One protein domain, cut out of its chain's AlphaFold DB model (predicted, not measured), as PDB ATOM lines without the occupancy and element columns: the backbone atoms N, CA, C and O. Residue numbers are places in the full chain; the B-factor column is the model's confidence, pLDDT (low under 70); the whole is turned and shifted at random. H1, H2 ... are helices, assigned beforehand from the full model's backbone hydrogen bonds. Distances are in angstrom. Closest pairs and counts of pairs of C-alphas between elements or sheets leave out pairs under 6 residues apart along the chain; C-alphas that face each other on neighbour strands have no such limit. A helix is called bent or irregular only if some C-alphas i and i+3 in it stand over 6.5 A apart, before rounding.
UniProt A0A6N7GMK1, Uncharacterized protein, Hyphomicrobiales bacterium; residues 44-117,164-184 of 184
ATOM      1  N   GLY A  44     117.607 -35.956  51.971       86.88
ATOM      2  CA  GLY A  44     118.838 -36.229  51.222       86.88
ATOM      3  C   GLY A  44     120.052 -36.298  52.155       86.88
ATOM      4  O   GLY A  44     120.047 -35.686  53.225       86.88
ATOM      5  N   GLN A  45     121.111 -37.006  51.762       93.00
ATOM      6  CA  GLN A  45     122.345 -37.005  52.549       93.00
ATOM      7  C   GLN A  45     123.140 -35.714  52.313       93.00
ATOM      8  O   GLN A  45     123.135 -35.123  51.232       93.00
ATOM      9  N   VAL A  46     123.899 -35.302  53.322       96.12
ATOM     10  CA  VAL A  46     124.797 -34.146  53.285       96.12
ATOM     11  C   VAL A  46     126.235 -34.566  53.558       96.12
ATOM     12  O   VAL A  46     126.519 -35.566  54.227       96.12
ATOM     13  N   GLN A  47     127.177 -33.767  53.060       97.94
ATOM     14  CA  GLN A  47     128.575 -33.895  53.446       97.94
ATOM     15  C   GLN A  47     128.705 -33.512  54.925       97.94
ATOM     16  O   GLN A  47     128.565 -32.348  55.293       97.94
ATOM     17  N   LEU A  48     128.987 -34.501  55.772       98.31
ATOM     18  CA  LEU A  48     129.083 -34.315  57.212       98.31
ATOM     19  C   LEU A  48     130.319 -33.499  57.581       98.31
ATOM     20  O   LEU A  48     131.406 -33.665  57.017       98.31
ATOM     21  N   THR A  49     130.155 -32.687  58.619       98.25
ATOM     22  CA  THR A  49     131.249 -32.055  59.358       98.25
ATOM     23  C   THR A  49     131.430 -32.714  60.724       98.25
ATOM     24  O   THR A  49     130.500 -33.287  61.294       98.25
ATOM     25  N   ALA A  50     132.636 -32.611  61.291       98.00
ATOM     26  CA  ALA A  50     132.908 -33.098  62.647       98.00
ATOM     27  C   ALA A  50     131.953 -32.473  63.680       98.00
ATOM     28  O   ALA A  50     131.445 -33.168  64.556       98.00
ATOM     29  N   LYS A  51     131.661 -31.177  63.512       97.81
ATOM     30  CA  LYS A  51     130.751 -30.425  64.373       97.81
ATOM     31  C   LYS A  51     129.334 -31.003  64.339       97.81
ATOM     32  O   LYS A  51     128.772 -31.224  65.400       97.81
ATOM     33  N   GLN A  52     128.787 -31.308  63.161       97.94
ATOM     34  CA  GLN A  52     127.436 -31.876  63.043       97.94
ATOM     35  C   GLN A  52     127.303 -33.230  63.755       97.94
ATOM     36  O   GLN A  52     126.316 -33.462  64.447       97.94
ATOM     37  N   ILE A  53     128.317 -34.100  63.664       97.62
ATOM     38  CA  ILE A  53     128.319 -35.381  64.389       97.62
ATOM     39  C   ILE A  53     128.392 -35.154  65.904       97.62
ATOM     40  O   ILE A  53     127.686 -35.808  66.666       97.62
ATOM     41  N   GLU A  54     129.221 -34.213  66.359       97.25
ATOM     42  CA  GLU A  54     129.314 -33.861  67.781       97.25
ATOM     43  C   GLU A  54     128.011 -33.259  68.320       97.25
ATOM     44  O   GLU A  54     127.587 -33.612  69.419       97.25
ATOM     45  N   GLN A  55     127.355 -32.401  67.536       96.56
ATOM     46  CA  GLN A  55     126.047 -31.828  67.854       96.56
ATOM     47  C   GLN A  55     124.974 -32.913  67.939       96.56
ATOM     48  O   GLN A  55     124.215 -32.919  68.902       96.56
ATOM     49  N   TYR A  56     124.948 -33.861  66.995       95.56
ATOM     50  CA  TYR A  56     124.033 -35.003  67.031       95.56
ATOM     51  C   TYR A  56     124.229 -35.842  68.301       95.56
ATOM     52  O   TYR A  56     123.275 -36.074  69.041       95.56
ATOM     53  N   ILE A  57     125.475 -36.216  68.619       95.06
ATOM     54  CA  ILE A  57     125.794 -36.988  69.830       95.06
ATOM     55  C   ILE A  57     125.358 -36.240  71.097       95.06
ATOM     56  O   ILE A  57     124.796 -36.844  72.010       95.06
ATOM     57  N   ALA A  58     125.614 -34.931  71.167       95.44
ATOM     58  CA  ALA A  58     125.227 -34.111  72.312       95.44
ATOM     59  C   ALA A  58     123.702 -33.971  72.446       95.44
ATOM     60  O   ALA A  58     123.191 -33.926  73.565       95.44
ATOM     61  N   ALA A  59     122.991 -33.909  71.316       93.50
ATOM     62  CA  ALA A  59     121.548 -33.731  71.267       93.50
ATOM     63  C   ALA A  59     120.770 -35.009  71.588       93.50
ATOM     64  O   ALA A  59     119.663 -34.916  72.118       93.50
ATOM     65  N   PHE A  60     121.352 -36.180  71.297       90.00
ATOM     66  CA  PHE A  60     120.676 -37.477  71.304       90.00
ATOM     67  C   PHE A  60     119.791 -37.680  72.538       90.00
ATOM     68  O   PHE A  60     118.573 -37.734  72.419       90.00
ATOM     69  N   LYS A  61     120.370 -37.641  73.744       90.31
ATOM     70  CA  LYS A  61     119.638 -37.895  74.999       90.31
ATOM     71  C   LYS A  61     118.466 -36.933  75.252       90.31
ATOM     72  O   LYS A  61     117.493 -37.322  75.892       90.31
ATOM     73  N   GLU A  62     118.574 -35.675  74.828       91.06
ATOM     74  CA  GLU A  62     117.515 -34.676  75.030       91.06
ATOM     75  C   GLU A  62     116.420 -34.782  73.963       91.06
ATOM     76  O   GLU A  62     115.248 -34.561  74.266       91.06
ATOM     77  N   LEU A  63     116.793 -35.151  72.738       90.25
ATOM     78  CA  LEU A  63     115.873 -35.285  71.615       90.25
ATOM     79  C   LEU A  63     115.120 -36.621  71.601       90.25
ATOM     80  O   LEU A  63     113.937 -36.616  71.270       90.25
ATOM     81  N   THR A  64     115.741 -37.731  72.013       89.00
ATOM     82  CA  THR A  64     115.116 -39.069  72.067       89.00
ATOM     83  C   THR A  64     113.710 -39.056  72.685       89.00
ATOM     84  O   THR A  64     112.767 -39.421  71.988       89.00
ATOM     85  N   PRO A  65     113.481 -38.559  73.919       90.25
ATOM     86  CA  PRO A  65     112.141 -38.576  74.512       90.25
ATOM     87  C   PRO A  65     111.147 -37.617  73.835       90.25
ATOM     88  O   PRO A  65     109.943 -37.709  74.083       90.25
ATOM     89  N   LEU A  66     111.615 -36.644  73.047       90.50
ATOM     90  CA  LEU A  66     110.742 -35.780  72.249       90.50
ATOM     91  C   LEU A  66     110.305 -36.490  70.967       90.50
ATOM     92  O   LEU A  66     109.131 -36.404  70.614       90.50
ATOM     93  N   PHE A  67     111.212 -37.221  70.317       85.94
ATOM     94  CA  PHE A  67     110.895 -38.029  69.141       85.94
ATOM     95  C   PHE A  67     110.040 -39.252  69.486       85.94
ATOM     96  O   PHE A  67     109.057 -39.489  68.799       85.94
ATOM     97  N   GLU A  68     110.271 -39.923  70.617       87.12
ATOM     98  CA  GLU A  68     109.381 -40.997  71.096       87.12
ATOM     99  C   GLU A  68     107.931 -40.517  71.282       87.12
ATOM    100  O   GLU A  68     106.977 -41.221  70.957       87.12
ATOM    101  N   LYS A  69     107.745 -39.288  71.785       86.75
ATOM    102  CA  LYS A  69     106.412 -38.671  71.891       86.75
ATOM    103  C   LYS A  69     105.823 -38.328  70.531       86.75
ATOM    104  O   LYS A  69     104.605 -38.339  70.391       86.75
ATOM    105  N   LEU A  70     106.672 -37.976  69.571       82.69
ATOM    106  CA  LEU A  70     106.259 -37.661  68.214       82.69
ATOM    107  C   LEU A  70     105.759 -38.912  67.490       82.69
ATOM    108  O   LEU A  70     104.681 -38.883  66.902       82.69
ATOM    109  N   ASP A  71     106.491 -40.016  67.619       80.44
ATOM    110  CA  ASP A  71     106.118 -41.317  67.066       80.44
ATOM    111  C   ASP A  71     104.826 -41.841  67.705       80.44
ATOM    112  O   ASP A  71     103.951 -42.367  67.019       80.44
ATOM    113  N   ALA A  72     104.651 -41.620  69.013       83.25
ATOM    114  CA  ALA A  72     103.433 -41.974  69.738       83.25
ATOM    115  C   ALA A  72     102.212 -41.090  69.405       83.25
ATOM    116  O   ALA A  72     101.112 -41.380  69.872       83.25
ATOM    117  N   ALA A  73     102.377 -40.010  68.634       79.62
ATOM    118  CA  ALA A  73     101.293 -39.086  68.301       79.62
ATOM    119  C   ALA A  73     100.455 -39.522  67.080       79.62
ATOM    120  O   ALA A  73      99.655 -38.725  66.584       79.62
ATOM    121  N   ASP A  74     100.643 -40.744  66.565       75.44
ATOM    122  CA  ASP A  74      99.897 -41.328  65.435       75.44
ATOM    123  C   ASP A  74      99.787 -40.382  64.215       75.44
ATOM    124  O   ASP A  74      98.742 -40.257  63.567       75.44
ATOM    125  N   GLY A  75     100.872 -39.654  63.918       69.62
ATOM    126  CA  GLY A  75     100.947 -38.705  62.799       69.62
ATOM    127  C   GLY A  75     100.207 -37.377  63.013       69.62
ATOM    128  O   GLY A  75     100.050 -36.606  62.068       69.62
ATOM    129  N   LYS A  76      99.747 -37.086  64.236       75.31
ATOM    130  CA  LYS A  76      99.100 -35.819  64.619       75.31
ATOM    131  C   LYS A  76      99.743 -35.217  65.873       75.31
ATOM    132  O   LYS A  76      99.073 -35.079  66.899       75.31
ATOM    133  N   PRO A  77     101.034 -34.858  65.821       80.94
ATOM    134  CA  PRO A  77     101.674 -34.176  66.935       80.94
ATOM    135  C   PRO A  77     101.032 -32.807  67.168       80.94
ATOM    136  O   PRO A  77     100.711 -32.091  66.218       80.94
ATOM    137  N   ASP A  78     100.838 -32.439  68.435       84.81
ATOM    138  CA  ASP A  78     100.352 -31.105  68.775       84.81
ATOM    139  C   ASP A  78     101.429 -30.029  68.524       84.81
ATOM    140  O   ASP A  78     102.637 -30.295  68.555       84.81
ATOM    141  N   ASP A  79     100.995 -28.786  68.299       89.06
ATOM    142  CA  ASP A  79     101.885 -27.663  67.968       89.06
ATOM    143  C   ASP A  79     102.949 -27.401  69.047       89.06
ATOM    144  O   ASP A  79     104.057 -26.945  68.749       89.06
ATOM    145  N   LYS A  80     102.642 -27.697  70.315       91.25
ATOM    146  CA  LYS A  80     103.567 -27.497  71.434       91.25
ATOM    147  C   LYS A  80     104.671 -28.552  71.418       91.25
ATOM    148  O   LYS A  80     105.821 -28.209  71.698       91.25
ATOM    149  N   LEU A  81     104.358 -29.799  71.065       88.62
ATOM    150  CA  LEU A  81     105.348 -30.854  70.858       88.62
ATOM    151  C   LEU A  81     106.276 -30.509  69.685       88.62
ATOM    152  O   LEU A  81     107.496 -30.547  69.847       88.62
ATOM    153  N   MET A  82     105.724 -30.064  68.551       87.94
ATOM    154  CA  MET A  82     106.524 -29.631  67.394       87.94
ATOM    155  C   MET A  82     107.430 -28.433  67.719       87.94
ATOM    156  O   MET A  82     108.600 -28.394  67.319       87.94
ATOM    157  N   ALA A  83     106.925 -27.468  68.492       90.19
ATOM    158  CA  ALA A  83     107.716 -26.334  68.959       90.19
ATOM    159  C   ALA A  83     108.847 -26.767  69.907       90.19
ATOM    160  O   ALA A  83     109.960 -26.252  69.799       90.19
ATOM    161  N   ALA A  84     108.591 -27.730  70.801       92.19
ATOM    162  CA  ALA A  84     109.599 -28.273  71.712       92.19
ATOM    163  C   ALA A  84     110.721 -29.006  70.960       92.19
ATOM    164  O   ALA A  84     111.893 -28.752  71.235       92.19
ATOM    165  N   VAL A  85     110.374 -29.843  69.975       90.12
ATOM    166  CA  VAL A  85     111.339 -30.514  69.086       90.12
ATOM    167  C   VAL A  85     112.201 -29.482  68.358       90.12
ATOM    168  O   VAL A  85     113.428 -29.520  68.444       90.12
ATOM    169  N   THR A  86     111.572 -28.499  67.710       90.25
ATOM    170  CA  THR A  86     112.286 -27.451  66.961       90.25
ATOM    171  C   THR A  86     113.217 -26.636  67.862       90.25
ATOM    172  O   THR A  86     114.344 -26.318  67.474       90.25
ATOM    173  N   ALA A  87     112.769 -26.287  69.071       94.62
ATOM    174  CA  ALA A  87     113.584 -25.553  70.032       94.62
ATOM    175  C   ALA A  87     114.787 -26.379  70.509       94.62
ATOM    176  O   ALA A  87     115.894 -25.846  70.589       94.62
ATOM    177  N   ALA A  88     114.588 -27.671  70.780       93.81
ATOM    178  CA  ALA A  88     115.657 -28.573  71.188       93.81
ATOM    179  C   ALA A  88     116.689 -28.766  70.066       93.81
ATOM    180  O   ALA A  88     117.880 -28.598  70.304       93.81
ATOM    181  N   VAL A  89     116.259 -28.996  68.823       93.31
ATOM    182  CA  VAL A  89     117.166 -29.099  67.666       93.31
ATOM    183  C   VAL A  89     118.014 -27.825  67.517       93.31
ATOM    184  O   VAL A  89     119.245 -27.889  67.449       93.31
ATOM    185  N   LYS A  90     117.389 -26.643  67.594       95.19
ATOM    186  CA  LYS A  90     118.104 -25.355  67.535       95.19
ATOM    187  C   LYS A  90     119.059 -25.133  68.707       95.19
ATOM    188  O   LYS A  90     120.131 -24.561  68.511       95.19
ATOM    189  N   LYS A  91     118.717 -25.603  69.911       96.94
ATOM    190  CA  LYS A  91     119.580 -25.524  71.104       96.94
ATOM    191  C   LYS A  91     120.939 -26.192  70.874       96.94
ATOM    192  O   LYS A  91     121.947 -25.688  71.362       96.94
ATOM    193  N   PHE A  92     120.982 -27.281  70.106       95.44
ATOM    194  CA  PHE A  92     122.228 -27.977  69.763       95.44
ATOM    195  C   PHE A  92     122.927 -27.411  68.520       95.44
ATOM    196  O   PHE A  92     123.986 -27.893  68.123       95.44
ATOM    197  N   GLY A  93     122.404 -26.323  67.951       94.81
ATOM    198  CA  GLY A  93     123.049 -25.555  66.891       94.81
ATOM    199  C   GLY A  93     122.813 -26.088  65.481       94.81
ATOM    200  O   GLY A  93     123.605 -25.763  64.595       94.81
ATOM    201  N   PHE A  94     121.767 -26.890  65.290       95.75
ATOM    202  CA  PHE A  94     121.178 -27.143  63.977       95.75
ATOM    203  C   PHE A  94     120.283 -25.957  63.584       95.75
ATOM    204  O   PHE A  94     119.677 -25.305  64.440       95.75
ATOM    205  N   LYS A  95     120.191 -25.660  62.292       92.75
ATOM    206  CA  LYS A  95     119.366 -24.585  61.732       92.75
ATOM    207  C   LYS A  95     117.874 -24.857  61.934       92.75
ATOM    208  O   LYS A  95     117.123 -23.968  62.347       92.75
ATOM    209  N   ASP A  96     117.460 -26.078  61.633       88.38
ATOM    210  CA  ASP A  96     116.084 -26.562  61.635       88.38
ATOM    211  C   ASP A  96     116.060 -28.100  61.718       88.38
ATOM    212  O   ASP A  96     117.107 -28.747  61.813       88.38
ATOM    213  N   LEU A  97     114.853 -28.671  61.756       87.94
ATOM    214  CA  LEU A  97     114.655 -30.120  61.785       87.94
ATOM    215  C   LEU A  97     115.135 -30.781  60.483       87.94
ATOM    216  O   LEU A  97     115.700 -31.864  60.545       87.94
ATOM    217  N   ASP A  98     115.017 -30.094  59.342       89.69
ATOM    218  CA  ASP A  98     115.496 -30.603  58.054       89.69
ATOM    219  C   ASP A  98     117.018 -30.821  58.066       89.69
ATOM    220  O   ASP A  98     117.487 -31.876  57.644       89.69
ATOM    221  N   GLU A  99     117.811 -29.867  58.578       92.56
ATOM    222  CA  GLU A  99     119.263 -30.066  58.724       92.56
ATOM    223  C   GLU A  99     119.577 -31.226  59.679       92.56
ATOM    224  O   GLU A  99     120.476 -32.025  59.407       92.56
ATOM    225  N   TYR A 100     118.849 -31.329  60.795       93.00
ATOM    226  CA  TYR A 100     119.018 -32.436  61.734       93.00
ATOM    227  C   TYR A 100     118.765 -33.783  61.050       93.00
ATOM    228  O   TYR A 100     119.627 -34.661  61.099       93.00
ATOM    229  N   ASP A 101     117.643 -33.923  60.347       89.94
ATOM    230  CA  ASP A 101     117.269 -35.156  59.660       89.94
ATOM    231  C   ASP A 101     118.287 -35.524  58.569       89.94
ATOM    232  O   ASP A 101     118.709 -36.678  58.488       89.94
ATOM    233  N   GLN A 102     118.768 -34.548  57.787       93.38
ATOM    234  CA  GLN A 102     119.838 -34.745  56.797       93.38
ATOM    235  C   GLN A 102     121.143 -35.255  57.431       93.38
ATOM    236  O   GLN A 102     121.814 -36.136  56.882       93.38
ATOM    237  N   VAL A 103     121.520 -34.731  58.602       95.31
ATOM    238  CA  VAL A 103     122.690 -35.211  59.355       95.31
ATOM    239  C   VAL A 103     122.468 -36.645  59.839       95.31
ATOM    240  O   VAL A 103     123.363 -37.477  59.672       95.31
ATOM    241  N   VAL A 104     121.287 -36.958  60.380       91.88
ATOM    242  CA  VAL A 104     120.943 -38.302  60.868       91.88
ATOM    243  C   VAL A 104     121.024 -39.333  59.747       91.88
ATOM    244  O   VAL A 104     121.767 -40.306  59.884       91.88
ATOM    245  N   VAL A 105     120.346 -39.114  58.615       89.88
ATOM    246  CA  VAL A 105     120.365 -40.075  57.493       89.88
ATOM    247  C   VAL A 105     121.772 -40.267  56.925       89.88
ATOM    248  O   VAL A 105     122.145 -41.375  56.554       89.88
ATOM    249  N   SER A 106     122.603 -39.222  56.935       94.50
ATOM    250  CA  SER A 106     124.000 -39.307  56.489       94.50
ATOM    251  C   SER A 106     124.875 -40.134  57.433       94.50
ATOM    252  O   SER A 106     125.793 -40.821  56.981       94.50
ATOM    253  N   ILE A 107     124.624 -40.060  58.744       93.81
ATOM    254  CA  ILE A 107     125.310 -40.884  59.750       93.81
ATOM    255  C   ILE A 107     124.856 -42.340  59.619       93.81
ATOM    256  O   ILE A 107     125.701 -43.235  59.544       93.81
ATOM    257  N   VAL A 108     123.542 -42.568  59.559       88.50
ATOM    258  CA  VAL A 108     122.921 -43.900  59.472       88.50
ATOM    259  C   VAL A 108     123.376 -44.631  58.212       88.50
ATOM    260  O   VAL A 108     123.896 -45.733  58.330       88.50
ATOM    261  N   ALA A 109     123.336 -43.989  57.039       88.44
ATOM    262  CA  ALA A 109     123.773 -44.606  55.783       88.44
ATOM    263  C   ALA A 109     125.221 -45.128  55.832       88.44
ATOM    264  O   ALA A 109     125.551 -46.141  55.217       88.44
ATOM    265  N   VAL A 110     126.110 -44.459  56.577       93.00
ATOM    266  CA  VAL A 110     127.471 -44.966  56.786       93.00
ATOM    267  C   VAL A 110     127.492 -46.092  57.812       93.00
ATOM    268  O   VAL A 110     128.135 -47.111  57.556       93.00
ATOM    269  N   LEU A 111     126.830 -45.916  58.963       88.94
ATOM    270  CA  LEU A 111     126.777 -46.924  60.027       88.94
ATOM    271  C   LEU A 111     126.190 -48.248  59.535       88.94
ATOM    272  O   LEU A 111     126.658 -49.298  59.978       88.94
ATOM    273  N   ASP A 112     125.267 -48.212  58.573       83.69
ATOM    274  CA  ASP A 112     124.745 -49.395  57.896       83.69
ATOM    275  C   ASP A 112     125.882 -50.276  57.388       83.69
ATOM    276  O   ASP A 112     125.844 -51.485  57.588       83.69
ATOM    277  N   GLY A 113     126.922 -49.701  56.783       87.12
ATOM    278  CA  GLY A 113     128.071 -50.441  56.255       87.12
ATOM    279  C   GLY A 113     129.160 -50.787  57.268       87.12
ATOM    280  O   GLY A 113     130.121 -51.458  56.894       87.12
ATOM    281  N   VAL A 114     129.061 -50.354  58.528       88.56
ATOM    282  CA  VAL A 114     130.106 -50.592  59.533       88.56
ATOM    283  C   VAL A 114     129.846 -51.890  60.293       88.56
ATOM    284  O   VAL A 114     128.814 -52.069  60.932       88.56
ATOM    285  N   ASP A 115     130.828 -52.792  60.293       84.62
ATOM    286  CA  ASP A 115     130.835 -53.929  61.214       84.62
ATOM    287  C   ASP A 115     131.183 -53.437  62.636       84.62
ATOM    288  O   ASP A 115     132.285 -52.921  62.846       84.62
ATOM    289  N   PRO A 116     130.300 -53.606  63.640       82.62
ATOM    290  CA  PRO A 116     130.509 -53.031  64.967       82.62
ATOM    291  C   PRO A 116     131.646 -53.684  65.766       82.62
ATOM    292  O   PRO A 116     132.101 -53.116  66.757       82.62
ATOM    293  N   LYS A 117     132.129 -54.867  65.362       83.44
ATOM    294  CA  LYS A 117     133.240 -55.562  66.028       83.44
ATOM    295  C   LYS A 117     134.582 -55.135  65.455       83.44
ATOM    296  O   LYS A 117     135.523 -54.879  66.200       83.44
ATOM    297  N   GLU A 164     126.096 -41.361  49.750       93.44
ATOM    298  CA  GLU A 164     126.222 -40.345  48.694       93.44
ATOM    299  C   GLU A 164     127.528 -39.549  48.804       93.44
ATOM    300  O   GLU A 164     128.080 -39.102  47.799       93.44
ATOM    301  N   HIS A 165     128.057 -39.412  50.026       96.12
ATOM    302  CA  HIS A 165     129.254 -38.623  50.330       96.12
ATOM    303  C   HIS A 165     130.357 -39.520  50.909       96.12
ATOM    304  O   HIS A 165     130.428 -39.696  52.129       96.12
ATOM    305  N   PRO A 166     131.268 -40.084  50.089       94.69
ATOM    306  CA  PRO A 166     132.283 -41.035  50.560       94.69
ATOM    307  C   PRO A 166     133.197 -40.495  51.674       94.69
ATOM    308  O   PRO A 166     133.696 -41.262  52.499       94.69
ATOM    309  N   GLY A 167     133.388 -39.171  51.747       96.06
ATOM    310  CA  GLY A 167     134.129 -38.511  52.829       96.06
ATOM    311  C   GLY A 167     133.523 -38.742  54.220       96.06
ATOM    312  O   GLY A 167     134.258 -38.772  55.213       96.06
ATOM    313  N   ASN A 168     132.211 -38.994  54.295       97.62
ATOM    314  CA  ASN A 168     131.508 -39.296  55.540       97.62
ATOM    315  C   ASN A 168     131.996 -40.603  56.170       97.62
ATOM    316  O   ASN A 168     132.027 -40.690  57.393       97.62
ATOM    317  N   ILE A 169     132.451 -41.583  55.377       96.56
ATOM    318  CA  ILE A 169     132.901 -42.892  55.882       96.56
ATOM    319  C   ILE A 169     134.032 -42.716  56.894       96.56
ATOM    320  O   ILE A 169     133.938 -43.153  58.040       96.56
ATOM    321  N   LYS A 170     135.094 -42.009  56.493       97.19
ATOM    322  CA  LYS A 170     136.249 -41.752  57.362       97.19
ATOM    323  C   LYS A 170     135.844 -40.982  58.618       97.19
ATOM    324  O   LYS A 170     136.387 -41.223  59.696       97.19
ATOM    325  N   LEU A 171     134.923 -40.034  58.469       97.94
ATOM    326  CA  LEU A 171     134.503 -39.181  59.565       97.94
ATOM    327  C   LEU A 171     133.636 -39.946  60.575       97.94
ATOM    328  O   LEU A 171     133.952 -39.932  61.756       97.94
ATOM    329  N   VAL A 172     132.609 -40.669  60.139       96.56
ATOM    330  CA  VAL A 172     131.750 -41.474  61.021       96.56
ATOM    331  C   VAL A 172     132.559 -42.565  61.723       96.56
ATOM    332  O   VAL A 172     132.420 -42.722  62.933       96.56
ATOM    333  N   LEU A 173     133.486 -43.238  61.028       96.06
ATOM    334  CA  LEU A 173     134.388 -44.216  61.654       96.06
ATOM    335  C   LEU A 173     135.235 -43.608  62.783       96.06
ATOM    336  O   LEU A 173     135.444 -44.251  63.810       96.06
ATOM    337  N   LYS A 174     135.675 -42.348  62.647       97.56
ATOM    338  CA  LYS A 174     136.393 -41.626  63.713       97.56
ATOM    339  C   LYS A 174     135.526 -41.424  64.965       97.56
ATOM    340  O   LYS A 174     136.063 -41.411  66.071       97.56
ATOM    341  N   TYR A 175     134.215 -41.250  64.804       96.94
ATOM    342  CA  TYR A 175     133.263 -41.042  65.904       96.94
ATOM    343  C   TYR A 175     132.497 -42.313  66.299       96.94
ATOM    344  O   TYR A 175     131.647 -42.245  67.188       96.94
ATOM    345  N   PHE A 176     132.817 -43.464  65.694       94.31
ATOM    346  CA  PHE A 176     132.043 -44.698  65.815       94.31
ATOM    347  C   PHE A 176     131.772 -45.087  67.267       94.31
ATOM    348  O   PHE A 176     130.627 -45.327  67.615       94.31
ATOM    349  N   ASP A 177     132.785 -45.080  68.137       92.81
ATOM    350  CA  ASP A 177     132.600 -45.490  69.536       92.81
ATOM    351  C   ASP A 177     131.604 -44.601  70.291       92.81
ATOM    352  O   ASP A 177     130.826 -45.095  71.103       92.81
ATOM    353  N   LYS A 178     131.586 -43.295  70.000       94.25
ATOM    354  CA  LYS A 178     130.647 -42.355  70.628       94.25
ATOM    355  C   LYS A 178     129.234 -42.526  70.080       94.25
ATOM    356  O   LYS A 178     128.287 -42.515  70.854       94.25
ATOM    357  N   LEU A 179     129.110 -42.706  68.765       92.38
ATOM    358  CA  LEU A 179     127.838 -42.989  68.098       92.38
ATOM    359  C   LEU A 179     127.258 -44.333  68.560       92.38
ATOM    360  O   LEU A 179     126.071 -44.451  68.822       92.38
ATOM    361  N   ASN A 180     128.108 -45.337  68.737       86.50
ATOM    362  CA  ASN A 180     127.713 -46.648  69.227       86.50
ATOM    363  C   ASN A 180     127.304 -46.625  70.698       86.50
ATOM    364  O   ASN A 180     126.410 -47.367  71.081       86.50
ATOM    365  N   ALA A 181     127.919 -45.773  71.518       88.38
ATOM    366  CA  ALA A 181     127.555 -45.642  72.925       88.38
ATOM    367  C   ALA A 181     126.164 -45.025  73.142       88.38
ATOM    368  O   ALA A 181     125.532 -45.336  74.143       88.38
ATOM    369  N   ILE A 182     125.694 -44.155  72.241       84.56
ATOM    370  CA  ILE A 182     124.355 -43.546  72.344       84.56
ATOM    371  C   ILE A 182     123.250 -44.424  71.736       84.56
ATOM    372  O   ILE A 182     122.085 -44.209  72.029       84.56
ATOM    373  N   ALA A 183     123.610 -45.426  70.933       73.44
ATOM    374  CA  ALA A 183     122.681 -46.362  70.299       73.44
ATOM    375  C   ALA A 183     122.329 -47.598  71.159       73.44
ATOM    376  O   ALA A 183     121.571 -48.457  70.703       73.44
ATOM    377  N   GLN A 184     122.931 -47.733  72.348       62.97
ATOM    378  CA  GLN A 184     122.752 -48.847  73.297       62.97
ATOM    379  C   GLN A 184     121.740 -48.505  74.386       62.97
ATOM    380  O   GLN A 184     121.017 -49.440  74.794       62.97
TER     381      GLN A 184
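Overview. This is residues 44 to 117 and 164 to 184 of the 184 residues of an uncharacterized protein of Hyphomicrobiales bacterium (UniProt A0A6N7GMK1). Bent helix H1 joins two helical groups: H1a and H4 lie side by side with H3 crossing both, and H1b folds with H2 into a hairpin at the other end. The 95 printed residues include four named helices, H1 to H4 in chain order, class all helix. The whole is compact, radius of gyration of the C-alphas 13.8 A, spanning 39 by 26 by 21 A.

Arrangement. H1, residues 50 to 71, is one helix by its hydrogen bonds but bent, C-alphas 58 and 61 standing 7.3 A apart; its arms are H1a, 50 to 58, and H1b, 61 to 71. H1a touches H4, residues 167 to 182, at a shallow tilt of 17 degrees, the same way; the closest C-alphas, Ile 57 and Leu 179, are 6.6 A apart. H3, residues 97 to 112, touches H4 about perpendicular at 87 degrees, with residues 106 to 111 alone; closest C-alphas Val 110 and Ile 169, 5.9 A. H1b and H2, residues 79 to 91, touch as a hairpin; closest C-alphas Leu 66 and Val 85, 6.2 A. Every O i to N i+4 pair is within hydrogen-bond range in H1a and H2, against 4 of 7 in H1b, 11 of 12 in H3 and 9 of 12 in H4.

Along the chain. H3 measures 22.1 A and H4 22.4 A. C-alpha 50 is at (132.908, -33.098, 62.647), C-alpha 182 at (124.355, -43.546, 72.344).

Size, cuts and confidence. Residues 118 to 163 are not printed, a gap of 24.1 A between C-alphas 117 and 164. Residues 75 and 184 have pLDDT under 70.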